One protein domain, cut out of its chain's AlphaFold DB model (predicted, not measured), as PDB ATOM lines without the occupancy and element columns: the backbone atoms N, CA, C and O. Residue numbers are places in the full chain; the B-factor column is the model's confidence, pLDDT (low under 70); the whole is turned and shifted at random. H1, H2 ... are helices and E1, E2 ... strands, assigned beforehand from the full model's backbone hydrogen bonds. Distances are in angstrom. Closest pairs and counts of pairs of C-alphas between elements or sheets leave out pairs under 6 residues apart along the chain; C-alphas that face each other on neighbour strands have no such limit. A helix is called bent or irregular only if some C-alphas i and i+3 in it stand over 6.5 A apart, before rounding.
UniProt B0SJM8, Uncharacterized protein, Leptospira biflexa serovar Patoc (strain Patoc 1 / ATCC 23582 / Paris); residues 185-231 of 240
ATOM      1  N   PHE A 185     116.668 230.667 283.896       68.19
ATOM      2  CA  PHE A 185     115.541 231.608 283.945       68.19
ATOM      3  C   PHE A 185     115.945 233.042 284.317       68.19
ATOM      4  O   PHE A 185     115.073 233.847 284.613       68.19
ATOM      5  N   ASP A 186     117.246 233.354 284.348       66.69
ATOM      6  CA  ASP A 186     117.792 234.670 284.744       66.69
ATOM      7  C   ASP A 186     117.296 235.168 286.126       66.69
ATOM      8  O   ASP A 186     117.284 236.353 286.459       66.69
ATOM      9  N   VAL A 187     116.877 234.225 286.976       67.00
ATOM     10  CA  VAL A 187     116.404 234.482 288.338       67.00
ATOM     11  C   VAL A 187     117.612 234.650 289.258       67.00
ATOM     12  O   VAL A 187     118.448 233.754 289.358       67.00
ATOM     13  N   LYS A 188     117.690 235.759 290.007       66.81
ATOM     14  CA  LYS A 188     118.822 236.033 290.920       66.81
ATOM     15  C   LYS A 188     118.931 235.027 292.071       66.81
ATOM     16  O   LYS A 188     120.026 234.537 292.372       66.81
ATOM     17  N   ASP A 189     117.815 234.712 292.735       77.56
ATOM     18  CA  ASP A 189     117.807 233.746 293.834       77.56
ATOM     19  C   ASP A 189     116.455 233.038 294.043       77.56
ATOM     20  O   ASP A 189     115.542 233.631 294.605       77.56
ATOM     21  N   PRO A 190     116.303 231.760 293.650       77.31
ATOM     22  CA  PRO A 190     115.053 231.024 293.820       77.31
ATOM     23  C   PRO A 190     114.857 230.502 295.254       77.31
ATOM     24  O   PRO A 190     113.838 229.878 295.538       77.31
ATOM     25  N   LEU A 191     115.826 230.728 296.149       82.00
ATOM     26  CA  LEU A 191     115.687 230.470 297.584       82.00
ATOM     27  C   LEU A 191     115.083 231.657 298.340       82.00
ATOM     28  O   LEU A 191     114.676 231.489 299.486       82.00
ATOM     29  N   ALA A 192     115.006 232.832 297.716       83.31
ATOM     30  CA  ALA A 192     114.427 234.029 298.299       83.31
ATOM     31  C   ALA A 192     113.130 234.392 297.572       83.31
ATOM     32  O   ALA A 192     113.020 234.284 296.351       83.31
ATOM     33  N   CYS A 193     112.133 234.855 298.322       79.69
ATOM     34  CA  CYS A 193     110.917 235.388 297.728       79.69
ATOM     35  C   CYS A 193     111.268 236.615 296.864       79.69
ATOM     36  O   CYS A 193     111.895 237.541 297.386       79.69
ATOM     37  N   PRO A 194     110.830 236.690 295.592       76.69
ATOM     38  CA  PRO A 194     111.155 237.825 294.722       76.69
ATOM     39  C   PRO A 194     110.581 239.159 295.233       76.69
ATOM     40  O   PRO A 194     111.096 240.215 294.886       76.69
ATOM     41  N   VAL A 195     109.555 239.116 296.094       79.00
ATOM     42  CA  VAL A 195     108.892 240.303 296.652       79.00
ATOM     43  C   VAL A 195     109.514 240.745 297.977       79.00
ATOM     44  O   VAL A 195     109.986 241.871 298.098       79.00
ATOM     45  N   CYS A 196     109.511 239.877 298.995       82.00
ATOM     46  CA  CYS A 196     109.941 240.250 300.348       82.00
ATOM     47  C   CYS A 196     111.371 239.822 300.698       82.00
ATOM     48  O   CYS A 196     111.838 240.146 301.784       82.00
ATOM     49  N   LYS A 197     112.058 239.090 299.809       81.94
ATOM     50  CA  LYS A 197     113.430 238.573 299.982       81.94
ATOM     51  C   LYS A 197     113.630 237.599 301.152       81.94
ATOM     52  O   LYS A 197     114.745 237.133 301.362       81.94
ATOM     53  N   ASN A 198     112.567 237.237 301.874       83.44
ATOM     54  CA  ASN A 198     112.618 236.196 302.898       83.44
ATOM     55  C   ASN A 198     112.890 234.823 302.270       83.44
ATOM     56  O   ASN A 198     112.480 234.562 301.135       83.44
ATOM     57  N   GLY A 199     113.539 233.941 303.032       82.94
ATOM     58  CA  GLY A 199     113.804 232.567 302.613       82.94
ATOM     59  C   GLY A 199     112.514 231.799 302.311       82.94
ATOM     60  O   GLY A 199     111.542 231.877 303.064       82.94
ATOM     61  N   MET A 200     112.498 231.070 301.199       81.31
ATOM     62  CA  MET A 200     111.388 230.208 300.798       81.31
ATOM     63  C   MET A 200     111.586 228.788 301.334       81.31
ATOM     64  O   MET A 200     112.697 228.261 301.358       81.31
ATOM     65  N   GLU A 201     110.488 228.137 301.717       80.06
ATOM     66  CA  GLU A 201     110.495 226.728 302.112       80.06
ATOM     67  C   GLU A 201     110.396 225.799 300.897       80.06
ATOM     68  O   GLU A 201     109.591 226.007 299.985       80.06
ATOM     69  N   THR A 202     111.164 224.711 300.906       76.69
ATOM     70  CA  THR A 202     111.116 223.691 299.854       76.69
ATOM     71  C   THR A 202     110.073 222.620 300.157       76.69
ATOM     72  O   THR A 202     110.111 221.998 301.217       76.69
ATOM     73  N   LYS A 203     109.194 222.324 299.191       77.94
ATOM     74  CA  LYS A 203     108.274 221.175 299.247       77.94
ATOM     75  C   LYS A 203     108.488 220.244 298.058       77.94
ATOM     76  O   LYS A 203     108.593 220.697 296.921       77.94
ATOM     77  N   VAL A 204     108.517 218.938 298.322       76.00
ATOM     78  CA  VAL A 204     108.663 217.895 297.296       76.00
ATOM     79  C   VAL A 204     107.279 217.391 296.882       76.00
ATOM     80  O   VAL A 204     106.471 217.021 297.729       76.00
ATOM     81  N   ILE A 205     107.006 217.369 295.575       75.38
ATOM     82  CA  ILE A 205     105.769 216.827 294.996       75.38
ATOM     83  C   ILE A 205     106.149 215.686 294.054       75.38
ATOM     84  O   ILE A 205     106.891 215.889 293.094       75.38
ATOM     85  N   TYR A 206     105.628 214.487 294.310       71.81
ATOM     86  CA  TYR A 206     105.834 213.346 293.420       71.81
ATOM     87  C   TYR A 206     105.084 213.521 292.089       71.81
ATOM     88  O   TYR A 206     103.991 214.090 292.045       71.81
ATOM     89  N   SER A 207     105.648 212.992 291.000       63.09
ATOM     90  CA  SER A 207     105.138 213.171 289.629       63.09
ATOM     91  C   SER A 207     103.679 212.738 289.450       63.09
ATOM     92  O   SER A 207     102.913 213.436 288.789       63.09
ATOM     93  N   PHE A 208     103.259 211.647 290.093       80.12
ATOM     94  CA  PHE A 208     101.878 211.152 290.034       80.12
ATOM     95  C   PHE A 208     100.861 212.067 290.741       80.12
ATOM     96  O   PHE A 208      99.664 211.982 290.474       80.12
ATOM     97  N   HIS A 209     101.316 212.988 291.595       79.94
ATOM     98  CA  HIS A 209     100.479 214.020 292.213       79.94
ATOM     99  C   HIS A 209     100.593 215.391 291.534       79.94
ATOM    100  O   HIS A 209      99.828 216.294 291.879       79.94
ATOM    101  N   ALA A 210     101.490 215.555 290.555       75.94
ATOM    102  CA  ALA A 210     101.792 216.849 289.948       75.94
ATOM    103  C   ALA A 210     100.547 217.514 289.345       75.94
ATOM    104  O   ALA A 210     100.231 218.646 289.698       75.94
ATOM    105  N   SER A 211      99.775 216.797 288.521       81.44
ATOM    106  CA  SER A 211      98.576 217.358 287.880       81.44
ATOM    107  C   SER A 211      97.481 217.736 288.879       81.44
ATOM    108  O   SER A 211      96.773 218.721 288.678       81.44
ATOM    109  N   SER A 212      97.324 216.966 289.961       85.94
ATOM    110  CA  SER A 212      96.353 217.283 291.014       85.94
ATOM    111  C   SER A 212      96.778 218.538 291.777       85.94
ATOM    112  O   SER A 212      95.987 219.472 291.935       85.94
ATOM    113  N   LYS A 213      98.058 218.609 292.165       86.00
ATOM    114  CA  LYS A 213      98.599 219.742 292.914       86.00
ATOM    115  C   LYS A 213      98.633 221.022 292.085       86.00
ATOM    116  O   LYS A 213      98.294 222.084 292.593       86.00
ATOM    117  N   GLU A 214      98.953 220.926 290.798       84.88
ATOM    118  CA  GLU A 214      98.891 222.049 289.862       84.88
ATOM    119  C   GLU A 214      97.464 222.608 289.753       84.88
ATOM    120  O   GLU A 214      97.267 223.819 289.844       84.88
ATOM    121  N   LYS A 215      96.450 221.739 289.616       88.25
ATOM    122  CA  LYS A 215      95.037 222.153 289.601       88.25
ATOM    123  C   LYS A 215      94.630 222.821 290.913       88.25
ATOM    124  O   LYS A 215      93.925 223.825 290.885       88.25
ATOM    125  N   GLU A 216      95.058 222.279 292.051       89.56
ATOM    126  CA  GLU A 216      94.815 222.866 293.372       89.56
ATOM    127  C   GLU A 216      95.435 224.268 293.486       89.56
ATOM    128  O   GLU A 216      94.746 225.212 293.878       89.56
ATOM    129  N   LEU A 217      96.701 224.424 293.085       87.25
ATOM    130  CA  LEU A 217      97.400 225.708 293.101       87.25
ATOM    131  C   LEU A 217      96.714 226.715 292.178       87.25
ATOM    132  O   LEU A 217      96.389 227.812 292.612       87.25
ATOM    133  N   LYS A 218      96.368 226.330 290.950       86.88
ATOM    134  CA  LYS A 218      95.674 227.215 289.999       86.88
ATOM    135  C   LYS A 218      94.288 227.666 290.464       86.88
ATOM    136  O   LYS A 218      93.797 228.681 289.977       86.88
ATOM    137  N   LYS A 219      93.634 226.972 291.405       88.81
ATOM    138  CA  LYS A 219      92.379 227.462 292.009       88.81
ATOM    139  C   LYS A 219      92.618 228.662 292.924       88.81
ATOM    140  O   LYS A 219      91.835 229.602 292.885       88.81
ATOM    141  N   LYS A 220      93.693 228.629 293.717       85.19
ATOM    142  CA  LYS A 220      93.985 229.609 294.779       85.19
ATOM    143  C   LYS A 220      95.008 230.677 294.378       85.19
ATOM    144  O   LYS A 220      95.031 231.745 294.981       85.19
ATOM    145  N   TYR A 221      95.824 230.401 293.367       86.56
ATOM    146  CA  TYR A 221      96.969 231.212 292.971       86.56
ATOM    147  C   TYR A 221      96.969 231.493 291.458       86.56
ATOM    148  O   TYR A 221      96.503 230.678 290.659       86.56
ATOM    149  N   ASN A 222      97.498 232.651 291.072       82.56
ATOM    150  CA  ASN A 222      97.881 233.034 289.718       82.56
ATOM    151  C   ASN A 222      99.362 232.719 289.506       82.56
ATOM    152  O   ASN A 222     100.160 232.931 290.413       82.56
ATOM    153  N   LEU A 223      99.729 232.232 288.323       80.69
ATOM    154  CA  LEU A 223     101.129 232.054 287.942       80.69
ATOM    155  C   LEU A 223     101.580 233.304 287.180       80.69
ATOM    156  O   LEU A 223     101.042 233.573 286.108       80.69
ATOM    157  N   ILE A 224     102.527 234.056 287.735       75.69
ATOM    158  CA  ILE A 224     103.100 235.266 287.132       75.69
ATOM    159  C   ILE A 224     104.617 235.110 287.187       75.69
ATOM    160  O   ILE A 224     105.158 234.839 288.257       75.69
ATOM    161  N   ASP A 225     105.273 235.212 286.032       71.69
ATOM    162  CA  ASP A 225     106.733 235.114 285.893       71.69
ATOM    163  C   ASP A 225     107.363 233.897 286.610       71.69
ATOM    164  O   ASP A 225     108.364 233.975 287.311       71.69
ATOM    165  N   GLY A 226     106.701 232.737 286.518       74.69
ATOM    166  CA  GLY A 226     107.166 231.498 287.156       74.69
ATOM    167  C   GLY A 226     106.839 231.348 288.651       74.69
ATOM    168  O   GLY A 226     107.094 230.280 289.208       74.69
ATOM    169  N   TYR A 227     106.200 232.336 289.291       79.50
ATOM    170  CA  TYR A 227     105.819 232.301 290.709       79.50
ATOM    171  C   TYR A 227     104.297 232.257 290.918       79.50
ATOM    172  O   TYR A 227     103.526 232.894 290.201       79.50
ATOM    173  N   PHE A 228     103.848 231.494 291.923       82.62
ATOM    174  CA  PHE A 228     102.434 231.412 292.305       82.62
ATOM    175  C   PHE A 228     102.072 232.495 293.333       82.62
ATOM    176  O   PHE A 228     102.508 232.438 294.481       82.62
ATOM    177  N   TYR A 229     101.211 233.433 292.943       80.19
ATOM    178  CA  TYR A 229     100.687 234.520 293.775       80.19
ATOM    179  C   TYR A 229      99.236 234.267 294.152       80.19
ATOM    180  O   TYR A 229      98.443 233.859 293.314       80.19
ATOM    181  N   GLN A 230      98.855 234.495 295.406       83.00
ATOM    182  CA  GLN A 230      97.482 234.243 295.846       83.00
ATOM    183  C   GLN A 230      96.497 235.149 295.096       83.00
ATOM    184  O   GLN A 230      96.766 236.326 294.871       83.00
ATOM    185  N   LYS A 231      95.333 234.611 294.721       78.44
ATOM    186  CA  LYS A 231      94.231 235.365 294.111       78.44
ATOM    187  C   LYS A 231      93.560 236.270 295.179       78.44
ATOM    188  O   LYS A 231      92.459 235.965 295.618       78.44
TER     189      LYS A 231
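What this domain is: This is residues 185 to 231 of the 240 residues of an uncharacterized protein of Leptospira biflexa serovar Patoc (strain Patoc 1 / ATCC 23582 / Paris) (UniProt B0SJM8). The printed part is a loose, open frame: a long unnamed stretch, residues 185 to 206, loops back on itself at one side and then runs out to the start of a single helix, H1, which leads back to a small two-stranded hairpin, E1 and E2. Residues 206 to 212, of which 207 to 212 belong to H1, stand free and stick out, while the other end of H1 leads into the hairpin with no residue between H1 and E1. The printed part has 47 residues with one named helix and two named strands, in the order H1, E1, E2; the sheet has the order E1 - E2 and is antiparallel. The class is mixed, helices and strands, although under half of the residues, 22 of 47, are in named elements. The whole is loose, with a radius of gyration of the C-alphas of 12.0 A and spans of 30 by 23 by 19 A.

Where its parts are: Residues 185 to 206 come first and hold no named element; C-alpha 185 is at (115.541, 231.608, 283.945). H1 takes residues 207 to 220 and measures 20.5 A from first to last C-alpha, with C-alpha 207 at (105.138, 213.171, 289.629). H1 is irregular: the C-alphas of Phe 208 and Ser 211 are 7.4 A apart, against about 5 A in a regular helix. E1 is residues 221 to 224, 9.4 A long. E2 is residues 227 to 230, 10.0 A long, and C-alpha 230 is at (97.482, 234.243, 295.846).

How they stand to each other: E1 and E2 are antiparallel neighbours and form a hairpin, with 142 degrees between their N-to-C directions. The C-alphas of Tyr 221 and Gln 230 face each other at 4.2 A, and those of Leu 223 and Phe 228 at 4.6 A. Across the pair, N 222 and O 229 are within hydrogen-bond range at 2.7 A, as are N 229 and O 222 at 2.8 A. The closest C-alphas of H1 and E2 are those of Lys 220 and Gln 230, 5.9 A apart, and 2 pairs of their C-alphas are within 8 A. Within 10 A, H1 has 10 pairs of C-alphas with E2 and 3 with E1, made by its residues 214 to 220. In H1, 7 of 10 pairs of O i and N i+4 are within hydrogen-bond range.

The domain as a whole: The two C-alphas farthest apart are those of Cys 196 and Phe 208, at 31.9 A. The C-alphas of the first and last printed residues, Phe 185 and Lys 231, are 23.9 A apart. The printed part has no cut. The links H1 to E1, with no residue between, and E1 to E2, with 2 residues between, are tight. The C-alphas of residues 185 to 206 lie 10 to 16 A from the mean of all C-alphas. The mean pLDDT of the printed part is 79.4; residues 185 to 188 and residue 207 are under 70.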